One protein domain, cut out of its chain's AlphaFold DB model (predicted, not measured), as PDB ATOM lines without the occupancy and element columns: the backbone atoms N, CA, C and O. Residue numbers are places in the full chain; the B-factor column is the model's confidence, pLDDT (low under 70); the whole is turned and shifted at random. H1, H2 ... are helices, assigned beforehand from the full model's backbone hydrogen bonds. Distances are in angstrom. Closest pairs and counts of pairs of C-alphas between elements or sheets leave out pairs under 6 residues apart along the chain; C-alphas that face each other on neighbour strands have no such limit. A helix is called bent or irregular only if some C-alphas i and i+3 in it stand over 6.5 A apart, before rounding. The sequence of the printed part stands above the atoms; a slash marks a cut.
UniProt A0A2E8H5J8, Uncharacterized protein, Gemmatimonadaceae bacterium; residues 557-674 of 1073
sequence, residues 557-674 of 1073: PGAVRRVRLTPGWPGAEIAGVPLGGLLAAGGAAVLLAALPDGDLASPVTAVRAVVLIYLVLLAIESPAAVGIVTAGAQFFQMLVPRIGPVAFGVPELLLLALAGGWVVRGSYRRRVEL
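Overview. This is residues 557 to 674 of the 1073 residues of an uncharacterized protein of Gemmatimonadaceae bacterium (UniProt A0A2E8H5J8). Two helical hairpins, H1 with H2 and H3 with H4, pack on each other as two layers, one laid crosswise on the other, so that the four helix centres sit at the corners of a four-sided figure. The link between H3 and H4 folds back at the end of the body where H4 begins, while a long stretch with no named element, residues 557 to 578, winds at the opposite end and leads into H1. The printed part has 118 residues with four named helices, in the order H1, H2, H3, H4 along the chain, and no named strand; the class is all helix, and 69 of the residues are in the helices. The whole is compact, with a radius of gyration of the C-alphas of 14.7 A, and rounded, with spans of 38 by 30 by 29 A.

Arrangement. The longest helix by residues is H4, residues 650 to 669. Before it comes H3, residues 623 to 636, and the two form a helical hairpin: they touch, with the C-alphas of Ala 633 and Pro 651 the closest at 5.4 A, and run opposite ways at a shallow tilt of 21 degrees. H2, residues 603 to 621, touches H4 with residues 612 to 620 alone, and the closest C-alphas are those of Val 616 and Ala 657, 4.5 A apart. H2 and H4 run the same way at a steep tilt of 49 degrees. H1, residues 579 to 594, forms the other helical hairpin with H2, opposite ways at a shallow tilt of 24 degrees, and their closest C-alphas are those of Ala 588 and Val 611, 6.5 A apart. H1 touches H3 with residues 581 to 586 alone; the C-alphas of Leu 582 and Ala 625 are the closest at 4.9 A, and the helices run the same way at a steep tilt of 38 degrees, only just past shallow. With residues 589 to 593 alone H1 touches H4, the closest C-alphas being those of Ala 593 and Val 650 at 6.4 A, and these helices run opposite ways at a steep tilt of 48 degrees. H2 touches H3 with residues 615 to 619 alone, at 5.8 A between the C-alphas of Ala 619 and Val 626. The helix packing is mostly crossed, but only just: of 6 touching pairs, 2 are at a shallow tilt. Every O i to N i+4 pair is within hydrogen-bond range in H1, H2 and H4, and 8 of 10 are in H3.

Along the chain. H4 is 28.6 A long from first to last C-alpha and ends at C-alpha 669, (-25.021, 8.186, 0.046). H2, 27.2 A long, begins at C-alpha 603, (-22.662, -23.861, 14.709). H1 measures 22.3 A and begins at C-alpha 579, (-7.088, -9.385, -6.910). H3 measures 19.9 A and is irregular, but only just: C-alphas 632 and 635 are 6.8 A apart. Two short pairings lie outside the helices, both antiparallel: residues 573 to 574 with 577 to 578, and residues 642 to 643 with 646 to 647.

Size, cuts and confidence. The two C-alphas farthest apart are those of Gly 571 and Pro 645, 43.4 A. The printed part has no cut. The link from H3 to H4, 13 residues, is long; that from H1 to H2 is short with 8 residues, and that from H2 to H3 is tight with 1. The mean pLDDT of the printed part is 81.2; 19 residues are under 70, namely 557 to 564, 566 to 571, 600, 643 to 645 and 668.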
ATOM      1  N   PRO A 557     -15.593   4.267  14.776       51.78
ATOM      2  CA  PRO A 557     -14.258   4.853  14.833       51.78
ATOM      3  C   PRO A 557     -13.558   4.799  13.471       51.78
ATOM      4  O   PRO A 557     -13.617   3.786  12.772       51.78
ATOM      5  N   GLY A 558     -12.810   5.847  13.108       53.81
ATOM      6  CA  GLY A 558     -12.050   5.895  11.849       53.81
ATOM      7  C   GLY A 558     -11.031   4.755  11.672       53.81
ATOM      8  O   GLY A 558     -10.541   4.533  10.570       53.81
ATOM      9  N   ALA A 559     -10.709   4.008  12.734       47.19
ATOM     10  CA  ALA A 559      -9.932   2.767  12.669       47.19
ATOM     11  C   ALA A 559     -10.703   1.610  11.999       47.19
ATOM     12  O   ALA A 559     -10.134   0.922  11.161       47.19
ATOM     13  N   VAL A 560     -12.006   1.453  12.272       51.41
ATOM     14  CA  VAL A 560     -12.860   0.407  11.671       51.41
ATOM     15  C   VAL A 560     -13.106   0.688  10.186       51.41
ATOM     16  O   VAL A 560     -13.073  -0.222   9.368       51.41
ATOM     17  N   ARG A 561     -13.231   1.967   9.802       52.94
ATOM     18  CA  ARG A 561     -13.323   2.390   8.389       52.94
ATOM     19  C   ARG A 561     -12.029   2.199   7.587       52.94
ATOM     20  O   ARG A 561     -12.056   2.339   6.368       52.94
ATOM     21  N   ARG A 562     -10.901   1.935   8.258       56.72
ATOM     22  CA  ARG A 562      -9.585   1.683   7.645       56.72
ATOM     23  C   ARG A 562      -9.239   0.196   7.554       56.72
ATOM     24  O   ARG A 562      -8.230  -0.135   6.935       56.72
ATOM     25  N   VAL A 563     -10.054  -0.688   8.135       59.56
ATOM     26  CA  VAL A 563      -9.896  -2.138   7.977       59.56
ATOM     27  C   VAL A 563     -10.228  -2.490   6.532       59.56
ATOM     28  O   VAL A 563     -11.368  -2.339   6.101       59.56
ATOM     29  N   ARG A 564      -9.221  -2.940   5.780       66.38
ATOM     30  CA  ARG A 564      -9.440  -3.577   4.480       66.38
ATOM     31  C   ARG A 564      -9.811  -5.034   4.717       66.38
ATOM     32  O   ARG A 564      -9.064  -5.765   5.363       66.38
ATOM     33  N   LEU A 565     -10.958  -5.443   4.192       70.12
ATOM     34  CA  LEU A 565     -11.431  -6.829   4.171       70.12
ATOM     35  C   LEU A 565     -10.774  -7.614   3.038       70.12
ATOM     36  O   LEU A 565     -10.773  -8.847   3.046       70.12
ATOM     37  N   THR A 566     -10.226  -6.893   2.058       68.81
ATOM     38  CA  THR A 566      -9.403  -7.453   0.997       68.81
ATOM     39  C   THR A 566      -8.023  -7.840   1.548       68.81
ATOM     40  O   THR A 566      -7.324  -6.987   2.104       68.81
ATOM     41  N   PRO A 567      -7.582  -9.106   1.394       67.56
ATOM     42  CA  PRO A 567      -6.223  -9.505   1.739       67.56
ATOM     43  C   PRO A 567      -5.209  -8.594   1.039       67.56
ATOM     44  O   PRO A 567      -5.296  -8.374  -0.173       67.56
ATOM     45  N   GLY A 568      -4.248  -8.059   1.793       55.97
ATOM     46  CA  GLY A 568      -3.231  -7.147   1.273       55.97
ATOM     47  C   GLY A 568      -2.266  -7.857   0.327       55.97
ATOM     48  O   GLY A 568      -1.273  -8.418   0.768       55.97
ATOM     49  N   TRP A 569      -2.551  -7.816  -0.974       59.66
ATOM     50  CA  TRP A 569      -1.613  -8.189  -2.034       59.66
ATOM     51  C   TRP A 569      -1.136  -6.892  -2.693       59.66
ATOM     52  O   TRP A 569      -1.897  -6.300  -3.464       59.66
ATOM     53  N   PRO A 570       0.064  -6.382  -2.358       52.84
ATOM     54  CA  PRO A 570       0.483  -5.048  -2.777       52.84
ATOM     55  C   PRO A 570       0.501  -4.912  -4.309       52.84
ATOM     56  O   PRO A 570       1.293  -5.558  -4.989       52.84
ATOM     57  N   GLY A 571      -0.382  -4.066  -4.852       58.97
ATOM     58  CA  GLY A 571      -0.363  -3.608  -6.250       58.97
ATOM     59  C   GLY A 571      -0.988  -4.525  -7.314       58.97
ATOM     60  O   GLY A 571      -0.986  -4.153  -8.486       58.97
ATOM     61  N   ALA A 572      -1.533  -5.695  -6.960       75.38
ATOM     62  CA  ALA A 572      -2.129  -6.611  -7.940       75.38
ATOM     63  C   ALA A 572      -3.616  -6.293  -8.197       75.38
ATOM     64  O   ALA A 572      -4.504  -6.770  -7.488       75.38
ATOM     65  N   GLU A 573      -3.895  -5.514  -9.243       81.06
ATOM     66  CA  GLU A 573      -5.253  -5.264  -9.743       81.06
ATOM     67  C   GLU A 573      -5.438  -5.809 -11.163       81.06
ATOM     68  O   GLU A 573      -4.544  -5.725 -12.009       81.06
ATOM     69  N   ILE A 574      -6.629  -6.335 -11.454       80.25
ATOM     70  CA  ILE A 574      -7.027  -6.756 -12.801       80.25
ATOM     71  C   ILE A 574      -8.163  -5.843 -13.248       80.25
ATOM     72  O   ILE A 574      -9.244  -5.857 -12.670       80.25
ATOM     73  N   ALA A 575      -7.912  -5.034 -14.281       79.81
ATOM     74  CA  ALA A 575      -8.883  -4.072 -14.810       79.81
ATOM     75  C   ALA A 575      -9.443  -3.082 -13.759       79.81
ATOM     76  O   ALA A 575     -10.596  -2.664 -13.852       79.81
ATOM     77  N   GLY A 576      -8.624  -2.696 -12.771       79.25
ATOM     78  CA  GLY A 576      -9.024  -1.806 -11.673       79.25
ATOM     79  C   GLY A 576      -9.807  -2.497 -10.551       79.25
ATOM     80  O   GLY A 576     -10.439  -1.816  -9.746       79.25
ATOM     81  N   VAL A 577      -9.813  -3.836 -10.516       85.88
ATOM     82  CA  VAL A 577     -10.387  -4.642  -9.428       85.88
ATOM     83  C   VAL A 577      -9.253  -5.277  -8.620       85.88
ATOM     84  O   VAL A 577      -8.427  -5.981  -9.212       85.88
ATOM     85  N   PRO A 578      -9.209  -5.091  -7.289       87.06
ATOM     86  CA  PRO A 578      -8.220  -5.739  -6.431       87.06
ATOM     87  C   PRO A 578      -8.292  -7.267  -6.525       87.06
ATOM     88  O   PRO A 578      -9.343  -7.858  -6.265       87.06
ATOM     89  N   LEU A 579      -7.165  -7.922  -6.832       87.69
ATOM     90  CA  LEU A 579      -7.088  -9.385  -6.910       87.69
ATOM     91  C   LEU A 579      -7.496 -10.045  -5.586       87.69
ATOM     92  O   LEU A 579      -8.221 -11.036  -5.591       87.69
ATOM     93  N   GLY A 580      -7.098  -9.450  -4.455       85.50
ATOM     94  CA  GLY A 580      -7.499  -9.913  -3.125       85.50
ATOM     95  C   GLY A 580      -9.020  -9.951  -2.935       85.50
ATOM     96  O   GLY A 580      -9.526 -10.880  -2.316       85.50
ATOM     97  N   GLY A 581      -9.765  -9.008  -3.524       88.25
ATOM     98  CA  GLY A 581     -11.231  -9.005  -3.471       88.25
ATOM     99  C   GLY A 581     -11.863 -10.146  -4.269       88.25
ATOM    100  O   GLY A 581     -12.815 -10.762  -3.799       88.25
ATOM    101  N   LEU A 582     -11.313 -10.467  -5.447       91.31
ATOM    102  CA  LEU A 582     -11.781 -11.594  -6.266       91.31
ATOM    103  C   LEU A 582     -11.541 -12.933  -5.559       91.31
ATOM    104  O   LEU A 582     -12.434 -13.774  -5.514       91.31
ATOM    105  N   LEU A 583     -10.348 -13.109  -4.979       91.56
ATOM    106  CA  LEU A 583      -9.991 -14.317  -4.233       91.56
ATOM    107  C   LEU A 583     -10.832 -14.467  -2.962       91.56
ATOM    108  O   LEU A 583     -11.305 -15.562  -2.679       91.56
ATOM    109  N   ALA A 584     -11.065 -13.374  -2.233       90.62
ATOM    110  CA  ALA A 584     -11.917 -13.364  -1.049       90.62
ATOM    111  C   ALA A 584     -13.368 -13.752  -1.368       90.62
ATOM    112  O   ALA A 584     -13.921 -14.643  -0.725       90.62
ATOM    113  N   ALA A 585     -13.970 -13.127  -2.385       92.94
ATOM    114  CA  ALA A 585     -15.335 -13.442  -2.796       92.94
ATOM    115  C   ALA A 585     -15.451 -14.883  -3.328       92.94
ATOM    116  O   ALA A 585     -16.387 -15.593  -2.967       92.94
ATOM    117  N   GLY A 586     -14.482 -15.341  -4.131       93.06
ATOM    118  CA  GLY A 586     -14.441 -16.717  -4.636       93.06
ATOM    119  C   GLY A 586     -14.255 -17.756  -3.526       93.06
ATOM    120  O   GLY A 586     -14.977 -18.747  -3.489       93.06
ATOM    121  N   GLY A 587     -13.342 -17.510  -2.583       93.00
ATOM    122  CA  GLY A 587     -13.123 -18.378  -1.425       93.00
ATOM    123  C   GLY A 587     -14.348 -18.459  -0.516       93.00
ATOM    124  O   GLY A 587     -14.728 -19.551  -0.104       93.00
ATOM    125  N   ALA A 588     -15.020 -17.331  -0.269       92.31
ATOM    126  CA  ALA A 588     -16.278 -17.304   0.473       92.31
ATOM    127  C   ALA A 588     -17.394 -18.080  -0.250       92.31
ATOM    128  O   ALA A 588     -18.135 -18.808   0.400       92.31
ATOM    129  N   ALA A 589     -17.484 -17.989  -1.583       92.06
ATOM    130  CA  ALA A 589     -18.437 -18.774  -2.371       92.06
ATOM    131  C   ALA A 589     -18.184 -20.288  -2.257       92.06
ATOM    132  O   ALA A 589     -19.117 -21.055  -2.033       92.06
ATOM    133  N   VAL A 590     -16.919 -20.716  -2.355       91.56
ATOM    134  CA  VAL A 590     -16.527 -22.123  -2.162       91.56
ATOM    135  C   VAL A 590     -16.830 -22.583  -0.738       91.56
ATOM    136  O   VAL A 590     -17.346 -23.679  -0.551       91.56
ATOM    137  N   LEU A 591     -16.568 -21.744   0.267       90.50
ATOM    138  CA  LEU A 591     -16.872 -22.064   1.658       90.50
ATOM    139  C   LEU A 591     -18.384 -22.218   1.886       90.50
ATOM    140  O   LEU A 591     -18.798 -23.182   2.520       90.50
ATOM    141  N   LEU A 592     -19.213 -21.330   1.324       89.25
ATOM    142  CA  LEU A 592     -20.675 -21.466   1.373       89.25
ATOM    143  C   LEU A 592     -21.154 -22.781   0.748       89.25
ATOM    144  O   LEU A 592     -22.071 -23.399   1.284       89.25
ATOM    145  N   ALA A 593     -20.522 -23.209  -0.348       86.50
ATOM    146  CA  ALA A 593     -20.834 -24.464  -1.024       86.50
ATOM    147  C   ALA A 593     -20.377 -25.713  -0.251       86.50
ATOM    148  O   ALA A 593     -21.031 -26.748  -0.325       86.50
ATOM    149  N   ALA A 594     -19.238 -25.634   0.443       87.75
ATOM    150  CA  ALA A 594     -18.601 -26.778   1.094       87.75
ATOM    151  C   ALA A 594     -19.089 -27.030   2.530       87.75
ATOM    152  O   ALA A 594     -18.891 -28.124   3.056       87.75
ATOM    153  N   LEU A 595     -19.687 -26.029   3.186       85.81
ATOM    154  CA  LEU A 595     -20.220 -26.186   4.540       85.81
ATOM    155  C   LEU A 595     -21.423 -27.151   4.545       85.81
ATOM    156  O   LEU A 595     -22.328 -26.963   3.728       85.81
ATOM    157  N   PRO A 596     -21.480 -28.119   5.482       84.94
ATOM    158  CA  PRO A 596     -22.585 -29.069   5.581       84.94
ATOM    159  C   PRO A 596     -23.892 -28.374   5.981       84.94
ATOM    160  O   PRO A 596     -23.893 -27.248   6.478       84.94
ATOM    161  N   ASP A 597     -25.019 -29.041   5.762       82.00
ATOM    162  CA  ASP A 597     -26.318 -28.516   6.175       82.00
ATOM    163  C   ASP A 597     -26.483 -28.526   7.698       82.00
ATOM    164  O   ASP A 597     -25.921 -29.367   8.399       82.00
ATOM    165  N   GLY A 598     -27.246 -27.561   8.212       70.81
ATOM    166  CA  GLY A 598     -27.470 -27.393   9.642       70.81
ATOM    167  C   GLY A 598     -28.778 -26.664   9.933       70.81
ATOM    168  O   GLY A 598     -29.254 -25.851   9.134       70.81
ATOM    169  N   ASP A 599     -29.370 -26.961  11.089       73.19
ATOM    170  CA  ASP A 599     -30.556 -26.261  11.580       73.19
ATOM    171  C   ASP A 599     -30.226 -24.819  12.021       73.19
ATOM    172  O   ASP A 599     -29.074 -24.371  11.966       73.19
ATOM    173  N   LEU A 600     -31.243 -24.064  12.447       68.19
ATOM    174  CA  LEU A 600     -31.081 -22.664  12.861       68.19
ATOM    175  C   LEU A 600     -30.183 -22.486  14.098       68.19
ATOM    176  O   LEU A 600     -29.618 -21.407  14.269       68.19
ATOM    177  N   ALA A 601     -30.051 -23.514  14.939       70.38
ATOM    178  CA  ALA A 601     -29.244 -23.480  16.156       70.38
ATOM    179  C   ALA A 601     -27.807 -23.990  15.933       70.38
ATOM    180  O   ALA A 601     -26.944 -23.816  16.794       70.38
ATOM    181  N   SER A 602     -27.534 -24.609  14.782       74.75
ATOM    182  CA  SER A 602     -26.256 -25.256  14.519       74.75
ATOM    183  C   SER A 602     -25.084 -24.260  14.425       74.75
ATOM    184  O   SER A 602     -25.210 -23.176  13.836       74.75
ATOM    185  N   PRO A 603     -23.881 -24.648  14.899       80.25
ATOM    186  CA  PRO A 603     -22.662 -23.861  14.709       80.25
ATOM    187  C   PRO A 603     -22.359 -23.572  13.234       80.25
ATOM    188  O   PRO A 603     -21.795 -22.531  12.898       80.25
ATOM    189  N   VAL A 604     -22.765 -24.470  12.334       78.94
ATOM    190  CA  VAL A 604     -22.560 -24.325  10.889       78.94
ATOM    191  C   VAL A 604     -23.398 -23.178  10.320       78.94
ATOM    192  O   VAL A 604     -22.888 -22.377   9.533       78.94
ATOM    193  N   THR A 605     -24.647 -23.027  10.771       78.38
ATOM    194  CA  THR A 605     -25.498 -21.882  10.414       78.38
ATOM    195  C   THR A 605     -24.900 -20.562  10.901       78.38
ATOM    196  O   THR A 605     -24.889 -19.585  10.148       78.38
ATOM    197  N   ALA A 606     -24.310 -20.535  12.100       76.38
ATOM    198  CA  ALA A 606     -23.600 -19.356  12.595       76.38
ATOM    199  C   ALA A 606     -22.387 -18.997  11.715       76.38
ATOM    200  O   ALA A 606     -22.218 -17.835  11.342       76.38
ATOM    201  N   VAL A 607     -21.581 -19.986  11.307       82.94
ATOM    202  CA  VAL A 607     -20.456 -19.769  10.380       82.94
ATOM    203  C   VAL A 607     -20.946 -19.231   9.033       82.94
ATOM    204  O   VAL A 607     -20.390 -18.252   8.536       82.94
ATOM    205  N   ARG A 608     -22.019 -19.792   8.456       85.44
ATOM    206  CA  ARG A 608     -22.615 -19.275   7.209       85.44
ATOM    207  C   ARG A 608     -23.073 -17.823   7.358       85.44
ATOM    208  O   ARG A 608     -22.783 -17.010   6.483       85.44
ATOM    209  N   ALA A 609     -23.715 -17.470   8.472       82.19
ATOM    210  CA  ALA A 609     -24.116 -16.091   8.749       82.19
ATOM    211  C   ALA A 609     -22.905 -15.141   8.803       82.19
ATOM    212  O   ALA A 609     -22.943 -14.067   8.204       82.19
ATOM    213  N   VAL A 610     -21.803 -15.553   9.439       81.94
ATOM    214  CA  VAL A 610     -20.548 -14.782   9.465       81.94
ATOM    215  C   VAL A 610     -19.973 -14.599   8.057       81.94
ATOM    216  O   VAL A 610     -19.582 -13.486   7.702       81.94
ATOM    217  N   VAL A 611     -19.966 -15.646   7.228       87.75
ATOM    218  CA  VAL A 611     -19.499 -15.566   5.831       87.75
ATOM    219  C   VAL A 611     -20.378 -14.624   5.001       87.75
ATOM    220  O   VAL A 611     -19.853 -13.834   4.216       87.75
ATOM    221  N   LEU A 612     -21.699 -14.641   5.197       88.38
ATOM    222  CA  LEU A 612     -22.622 -13.724   4.518       88.38
ATOM    223  C   LEU A 612     -22.422 -12.272   4.961       88.38
ATOM    224  O   LEU A 612     -22.378 -11.380   4.115       88.38
ATOM    225  N   ILE A 613     -22.236 -12.024   6.261       82.50
ATOM    226  CA  ILE A 613     -21.893 -10.692   6.780       82.50
ATOM    227  C   ILE A 613     -20.573 -10.222   6.162       82.50
ATOM    228  O   ILE A 613     -20.496  -9.098   5.665       82.50
ATOM    229  N   TYR A 614     -19.556 -11.086   6.127       85.56
ATOM    230  CA  TYR A 614     -18.281 -10.790   5.478       85.56
ATOM    231  C   TYR A 614     -18.463 -10.429   3.998       85.56
ATOM    232  O   TYR A 614     -17.927  -9.418   3.553       85.56
ATOM    233  N   LEU A 615     -19.261 -11.194   3.250       89.56
ATOM    234  CA  LEU A 615     -19.557 -10.921   1.843       89.56
ATOM    235  C   LEU A 615     -20.299  -9.593   1.639       89.56
ATOM    236  O   LEU A 615     -19.981  -8.874   0.694       89.56
ATOM    237  N   VAL A 616     -21.242  -9.231   2.516       85.56
ATOM    238  CA  VAL A 616     -21.918  -7.921   2.477       85.56
ATOM    239  C   VAL A 616     -20.912  -6.797   2.704       85.56
ATOM    240  O   VAL A 616     -20.889  -5.821   1.954       85.56
ATOM    241  N   LEU A 617     -20.047  -6.932   3.709       83.44
ATOM    242  CA  LEU A 617     -19.008  -5.947   3.994       83.44
ATOM    243  C   LEU A 617     -18.005  -5.839   2.830       83.44
ATOM    244  O   LEU A 617     -17.651  -4.736   2.409       83.44
ATOM    245  N   LEU A 618     -17.625  -6.972   2.234       84.88
ATOM    246  CA  LEU A 618     -16.782  -7.024   1.043       84.88
ATOM    247  C   LEU A 618     -17.477  -6.391  -0.171       84.88
ATOM    248  O   LEU A 618     -16.819  -5.713  -0.952       84.88
ATOM    249  N   ALA A 619     -18.794  -6.543  -0.321       88.00
ATOM    250  CA  ALA A 619     -19.570  -5.887  -1.372       88.00
ATOM    251  C   ALA A 619     -19.658  -4.364  -1.178       88.00
ATOM    252  O   ALA A 619     -19.808  -3.627  -2.152       88.00
ATOM    253  N   ILE A 620     -19.528  -3.862   0.053       83.88
ATOM    254  CA  ILE A 620     -19.418  -2.420   0.317       83.88
ATOM    255  C   ILE A 620     -18.044  -1.899  -0.135       83.88
ATOM    256  O   ILE A 620     -17.984  -0.868  -0.817       83.88
ATOM    257  N   GLU A 621     -16.964  -2.609   0.213       83.69
ATOM    258  CA  GLU A 621     -15.575  -2.238  -0.112       83.69
ATOM    259  C   GLU A 621     -15.250  -2.424  -1.604       83.69
ATOM    260  O   GLU A 621     -14.750  -1.509  -2.260       83.69
ATOM    261  N   SER A 622     -15.563  -3.597  -2.158       88.38
ATOM    262  CA  SER A 622     -15.220  -4.026  -3.517       88.38
ATOM    263  C   SER A 622     -16.418  -4.674  -4.238       88.38
ATOM    264  O   SER A 622     -16.387  -5.858  -4.588       88.38
ATOM    265  N   PRO A 623     -17.489  -3.906  -4.529       91.56
ATOM    266  CA  PRO A 623     -18.688  -4.441  -5.183       91.56
ATOM    267  C   PRO A 623     -18.404  -5.035  -6.567       91.56
ATOM    268  O   PRO A 623     -19.060  -5.987  -6.976       91.56
ATOM    269  N   ALA A 624     -17.411  -4.499  -7.287       93.50
ATOM    270  CA  ALA A 624     -17.003  -5.028  -8.585       93.50
ATOM    271  C   ALA A 624     -16.456  -6.460  -8.470       93.50
ATOM    272  O   ALA A 624     -16.801  -7.302  -9.294       93.50
ATOM    273  N   ALA A 625     -15.650  -6.752  -7.439       93.62
ATOM    274  CA  ALA A 625     -15.103  -8.088  -7.220       93.62
ATOM    275  C   ALA A 625     -16.207  -9.100  -6.903       93.62
ATOM    276  O   ALA A 625     -16.282 -10.138  -7.559       93.62
ATOM    277  N   VAL A 626     -17.096  -8.761  -5.961       95.06
ATOM    278  CA  VAL A 626     -18.243  -9.611  -5.610       95.06
ATOM    279  C   VAL A 626     -19.126  -9.831  -6.836       95.06
ATOM    280  O   VAL A 626     -19.381 -10.976  -7.181       95.06
ATOM    281  N   GLY A 627     -19.487  -8.778  -7.579       96.38
ATOM    282  CA  GLY A 627     -20.309  -8.897  -8.788       96.38
ATOM    283  C   GLY A 627     -19.694  -9.776  -9.886       96.38
ATOM    284  O   GLY A 627     -20.398 -10.583 -10.489       96.38
ATOM    285  N   ILE A 628     -18.383  -9.679 -10.129       96.94
ATOM    286  CA  ILE A 628     -17.682 -10.528 -11.110       96.94
ATOM    287  C   ILE A 628     -17.702 -12.001 -10.687       96.94
ATOM    288  O   ILE A 628     -17.905 -12.873 -11.541       96.94
ATOM    289  N   VAL A 629     -17.504 -12.278  -9.394       96.38
ATOM    290  CA  VAL A 629     -17.598 -13.638  -8.848       96.38
ATOM    291  C   VAL A 629     -19.036 -14.146  -8.923       96.38
ATOM    292  O   VAL A 629     -19.233 -15.253  -9.412       96.38
ATOM    293  N   THR A 630     -20.040 -13.337  -8.571       96.69
ATOM    294  CA  THR A 630     -21.464 -13.688  -8.723       96.69
ATOM    295  C   THR A 630     -21.808 -14.040 -10.170       96.69
ATOM    296  O   THR A 630     -22.543 -14.997 -10.406       96.69
ATOM    297  N   ALA A 631     -21.258 -13.312 -11.150       96.31
ATOM    298  CA  ALA A 631     -21.455 -13.601 -12.569       96.31
ATOM    299  C   ALA A 631     -20.845 -14.954 -12.979       96.31
ATOM    300  O   ALA A 631     -21.515 -15.749 -13.631       96.31
ATOM    301  N   GLY A 632     -19.609 -15.254 -12.563       94.56
ATOM    302  CA  GLY A 632     -18.972 -16.551 -12.835       94.56
ATOM    303  C   GLY A 632     -19.618 -17.713 -12.074       94.56
ATOM    304  O   GLY A 632     -19.650 -18.839 -12.569       94.56
ATOM    305  N   ALA A 633     -20.186 -17.432 -10.900       94.56
ATOM    306  CA  ALA A 633     -20.857 -18.413 -10.061       94.56
ATOM    307  C   ALA A 633     -22.193 -18.890 -10.643       94.56
ATOM    308  O   ALA A 633     -22.664 -19.930 -10.209       94.56
ATOM    309  N   GLN A 634     -22.790 -18.215 -11.637       94.31
ATOM    310  CA  GLN A 634     -24.096 -18.611 -12.201       94.31
ATOM    311  C   GLN A 634     -24.140 -20.057 -12.719       94.31
ATOM    312  O   GLN A 634     -25.205 -20.656 -12.754       94.31
ATOM    313  N   PHE A 635     -22.994 -20.655 -13.045       91.06
ATOM    314  CA  PHE A 635     -22.886 -22.074 -13.393       91.06
ATOM    315  C   PHE A 635     -23.151 -23.031 -12.212       91.06
ATOM    316  O   PHE A 635     -23.321 -24.223 -12.433       91.06
ATOM    317  N   PHE A 636     -23.195 -22.531 -10.976       89.56
ATOM    318  CA  PHE A 636     -23.241 -23.300  -9.730       89.56
ATOM    319  C   PHE A 636     -24.566 -23.165  -8.954       89.56
ATOM    320  O   PHE A 636     -24.585 -23.323  -7.735       89.56
ATOM    321  N   GLN A 637     -25.681 -22.875  -9.637       83.56
ATOM    322  CA  GLN A 637     -27.009 -22.724  -9.009       83.56
ATOM    323  C   GLN A 637     -27.533 -24.005  -8.329       83.56
ATOM    324  O   GLN A 637     -28.278 -23.930  -7.362       83.56
ATOM    325  N   MET A 638     -27.096 -25.180  -8.787       81.81
ATOM    326  CA  MET A 638     -27.390 -26.497  -8.203       81.81
ATOM    327  C   MET A 638     -26.712 -26.762  -6.849       81.81
ATOM    328  O   MET A 638     -27.026 -27.754  -6.195       81.81
ATOM    329  N   LEU A 639     -25.778 -25.907  -6.416       81.44
ATOM    330  CA  LEU A 639     -25.217 -25.966  -5.068       81.44
ATOM    331  C   LEU A 639     -26.149 -25.192  -4.133       81.44
ATOM    332  O   LEU A 639     -26.081 -23.962  -4.078       81.44
ATOM    333  N   VAL A 640     -27.028 -25.919  -3.439       81.62
ATOM    334  CA  VAL A 640     -28.126 -25.345  -2.646       81.62
ATOM    335  C   VAL A 640     -27.963 -25.655  -1.146       81.62
ATOM    336  O   VAL A 640     -28.638 -26.550  -0.634       81.62
ATOM    337  N   PRO A 641     -27.068 -24.958  -0.416       78.69
ATOM    338  CA  PRO A 641     -26.971 -25.092   1.036       78.69
ATOM    339  C   PRO A 641     -28.307 -24.785   1.737       78.69
ATOM    340  O   PRO A 641     -29.007 -23.826   1.390       78.69
ATOM    341  N   ARG A 642     -28.640 -25.570   2.771       75.75
ATOM    342  CA  ARG A 642     -29.847 -25.378   3.595       75.75
ATOM    343  C   ARG A 642     -29.551 -24.575   4.854       75.75
ATOM    344  O   ARG A 642     -28.768 -25.016   5.691       75.75
ATOM    345  N   ILE A 643     -30.192 -23.423   5.017       69.38
ATOM    346  CA  ILE A 643     -30.128 -22.595   6.229       69.38
ATOM    347  C   ILE A 643     -31.453 -22.781   6.979       69.38
ATOM    348  O   ILE A 643     -32.459 -22.146   6.654       69.38
ATOM    349  N   GLY A 644     -31.474 -23.695   7.956       68.31
ATOM    350  CA  GLY A 644     -32.723 -24.119   8.590       68.31
ATOM    351  C   GLY A 644     -33.658 -24.812   7.581       68.31
ATOM    352  O   GLY A 644     -33.206 -25.702   6.860       68.31
ATOM    353  N   PRO A 645     -34.947 -24.425   7.482       62.12
ATOM    354  CA  PRO A 645     -35.895 -25.053   6.558       62.12
ATOM    355  C   PRO A 645     -35.812 -24.523   5.113       62.12
ATOM    356  O   PRO A 645     -36.598 -24.947   4.268       62.12
ATOM    357  N   VAL A 646     -34.915 -23.573   4.817       71.12
ATOM    358  CA  VAL A 646     -34.860 -22.876   3.520       71.12
ATOM    359  C   VAL A 646     -33.560 -23.194   2.789       71.12
ATOM    360  O   VAL A 646     -32.492 -23.238   3.395       71.12
ATOM    361  N   ALA A 647     -33.647 -23.389   1.475       77.94
ATOM    362  CA  ALA A 647     -32.517 -23.703   0.608       77.94
ATOM    363  C   ALA A 647     -32.219 -22.506  -0.315       77.94
ATOM    364  O   ALA A 647     -33.147 -21.940  -0.894       77.94
ATOM    365  N   PHE A 648     -30.946 -22.119  -0.434       83.75
ATOM    366  CA  PHE A 648     -30.496 -20.987  -1.257       83.75
ATOM    367  C   PHE A 648     -29.361 -21.414  -2.179       83.75
ATOM    368  O   PHE A 648     -28.442 -22.088  -1.723       83.75
ATOM    369  N   GLY A 649     -29.378 -20.992  -3.444       88.31
ATOM    370  CA  GLY A 649     -28.247 -21.229  -4.345       88.31
ATOM    371  C   GLY A 649     -27.016 -20.414  -3.924       88.31
ATOM    372  O   GLY A 649     -27.136 -19.265  -3.497       88.31
ATOM    373  N   VAL A 650     -25.801 -20.943  -4.084       90.62
ATOM    374  CA  VAL A 650     -24.567 -20.158  -3.842       90.62
ATOM    375  C   VAL A 650     -24.539 -18.829  -4.626       90.62
ATOM    376  O   VAL A 650     -24.193 -17.799  -4.038       90.62
ATOM    377  N   PRO A 651     -24.925 -18.779  -5.919       92.94
ATOM    378  CA  PRO A 651     -24.951 -17.520  -6.666       92.94
ATOM    379  C   PRO A 651     -26.024 -16.562  -6.144       92.94
ATOM    380  O   PRO A 651     -25.835 -15.346  -6.185       92.94
ATOM    381  N   GLU A 652     -27.117 -17.107  -5.612       92.19
ATOM    382  CA  GLU A 652     -28.185 -16.355  -4.968       92.19
ATOM    383  C   GLU A 652     -27.697 -15.682  -3.676       92.19
ATOM    384  O   GLU A 652     -27.884 -14.482  -3.489       92.19
ATOM    385  N   LEU A 653     -26.968 -16.408  -2.826       92.25
ATOM    386  CA  LEU A 653     -26.361 -15.858  -1.612       92.25
ATOM    387  C   LEU A 653     -25.364 -14.729  -1.923       92.25
ATOM    388  O   LEU A 653     -25.357 -13.695  -1.250       92.25
ATOM    389  N   LEU A 654     -24.552 -14.887  -2.974       94.94
ATOM    390  CA  LEU A 654     -23.651 -13.834  -3.452       94.94
ATOM    391  C   LEU A 654     -24.420 -12.615  -3.985       94.94
ATOM    392  O   LEU A 654     -24.006 -11.476  -3.756       94.94
ATOM    393  N   LEU A 655     -25.532 -12.835  -4.693       95.75
ATOM    394  CA  LEU A 655     -26.407 -11.771  -5.181       95.75
ATOM    395  C   LEU A 655     -27.058 -11.006  -4.022       95.75
ATOM    396  O   LEU A 655     -27.042  -9.776  -4.030       95.75
ATOM    397  N   LEU A 656     -27.574 -11.710  -3.012       92.69
ATOM    398  CA  LEU A 656     -28.156 -11.115  -1.809       92.69
ATOM    399  C   LEU A 656     -27.117 -10.304  -1.029       92.69
ATOM    400  O   LEU A 656     -27.411  -9.188  -0.597       92.69
ATOM    401  N   ALA A 657     -25.884 -10.803  -0.911       91.31
ATOM    402  CA  ALA A 657     -24.795 -10.053  -0.292       91.31
ATOM    403  C   ALA A 657     -24.455  -8.771  -1.076       91.31
ATOM    404  O   ALA A 657     -24.300  -7.697  -0.485       91.31
ATOM    405  N   LEU A 658     -24.405  -8.857  -2.412       93.75
ATOM    406  CA  LEU A 658     -24.180  -7.706  -3.289       93.75
ATOM    407  C   LEU A 658     -25.321  -6.680  -3.199       93.75
ATOM    408  O   LEU A 658     -25.062  -5.476  -3.127       93.75
ATOM    409  N   ALA A 659     -26.572  -7.141  -3.156       92.06
ATOM    410  CA  ALA A 659     -27.752  -6.302  -2.975       92.06
ATOM    411  C   ALA A 659     -27.759  -5.628  -1.592       92.06
ATOM    412  O   ALA A 659     -28.023  -4.429  -1.495       92.06
ATOM    413  N   GLY A 660     -27.390  -6.358  -0.534       84.56
ATOM    414  CA  GLY A 660     -27.206  -5.813   0.810       84.56
ATOM    415  C   GLY A 660     -26.160  -4.698   0.832       84.56
ATOM    416  O   GLY A 660     -26.428  -3.603   1.331       84.56
ATOM    417  N   GLY A 661     -25.004  -4.921   0.196       85.12
ATOM    418  CA  GLY A 661     -23.976  -3.891   0.024       85.12
ATOM    419  C   GLY A 661     -24.479  -2.666  -0.753       85.12
ATOM    420  O   GLY A 661     -24.180  -1.527  -0.379       85.12
ATOM    421  N   TRP A 662     -25.299  -2.874  -1.787       86.75
ATOM    422  CA  TRP A 662     -25.932  -1.801  -2.562       86.75
ATOM    423  C   TRP A 662     -26.910  -0.965  -1.748       86.75
ATOM    424  O   TRP A 662     -26.825   0.265  -1.783       86.75
ATOM    425  N   VAL A 663     -27.761  -1.606  -0.950       81.62
ATOM    426  CA  VAL A 663     -28.688  -0.926  -0.039       81.62
ATOM    427  C   VAL A 663     -27.925  -0.129   1.020       81.62
ATOM    428  O   VAL A 663     -28.190   1.062   1.188       81.62
ATOM    429  N   VAL A 664     -26.931  -0.728   1.686       76.56
ATOM    430  CA  VAL A 664     -26.129  -0.039   2.715       76.56
ATOM    431  C   VAL A 664     -25.414   1.181   2.126       76.56
ATOM    432  O   VAL A 664     -25.493   2.285   2.674       76.56
ATOM    433  N   ARG A 665     -24.774   1.023   0.963       76.00
ATOM    434  CA  ARG A 665     -24.066   2.115   0.281       76.00
ATOM    435  C   ARG A 665     -25.017   3.200  -0.229       76.00
ATOM    436  O   ARG A 665     -24.689   4.384  -0.122       76.00
ATOM    437  N   GLY A 666     -26.178   2.824  -0.763       75.94
ATOM    438  CA  GLY A 666     -27.209   3.754  -1.230       75.94
ATOM    439  C   GLY A 666     -27.799   4.589  -0.091       75.94
ATOM    440  O   GLY A 666     -27.900   5.813  -0.211       75.94
ATOM    441  N   SER A 667     -28.088   3.946   1.043       70.38
ATOM    442  CA  SER A 667     -28.556   4.601   2.269       70.38
ATOM    443  C   SER A 667     -27.521   5.566   2.839       70.38
ATOM    444  O   SER A 667     -27.860   6.704   3.176       70.38
ATOM    445  N   TYR A 668     -26.246   5.165   2.865       67.75
ATOM    446  CA  TYR A 668     -25.140   6.041   3.261       67.75
ATOM    447  C   TYR A 668     -25.058   7.288   2.363       67.75
ATOM    448  O   TYR A 668     -25.011   8.419   2.852       67.75
ATOM    449  N   ARG A 669     -25.139   7.102   1.039       71.94
ATOM    450  CA  ARG A 669     -25.021   8.186   0.046       71.94
ATOM    451  C   ARG A 669     -26.296   9.022  -0.162       71.94
ATOM    452  O   ARG A 669     -26.255   9.949  -0.966       71.94
ATOM    453  N   ARG A 670     -27.419   8.723   0.513       70.31
ATOM    454  CA  ARG A 670     -28.773   9.277   0.218       70.31
ATOM    455  C   ARG A 670     -29.218   9.084  -1.231       70.31
ATOM    456  O   ARG A 670     -30.080   9.807  -1.725       70.31
ATOM    457  N   ARG A 671     -28.599   8.152  -1.945       76.19
ATOM    458  CA  ARG A 671     -28.821   7.994  -3.372       76.19
ATOM    459  C   ARG A 671     -28.541   6.564  -3.764       76.19
ATOM    460  O   ARG A 671     -27.402   6.108  -3.703       76.19
ATOM    461  N   VAL A 672     -29.584   5.898  -4.230       73.56
ATOM    462  CA  VAL A 672     -29.447   4.628  -4.926       73.56
ATOM    463  C   VAL A 672     -28.902   4.924  -6.320       73.56
ATOM    464  O   VAL A 672     -29.505   5.655  -7.112       73.56
ATOM    465  N   GLU A 673     -27.703   4.424  -6.593       77.62
ATOM    466  CA  GLU A 673     -27.105   4.499  -7.921       77.62
ATOM    467  C   GLU A 673     -27.760   3.421  -8.788       77.62
ATOM    468  O   GLU A 673     -27.736   2.246  -8.438       77.62
ATOM    469  N   LEU A 674     -28.383   3.845  -9.889       83.56
ATOM    470  CA  LEU A 674     -29.031   2.964 -10.855       83.56
ATOM    471  C   LEU A 674     -28.599   3.365 -12.261       83.56
ATOM    472  O   LEU A 674     -28.744   4.529 -12.663       83.56
TER     473      LEU A 674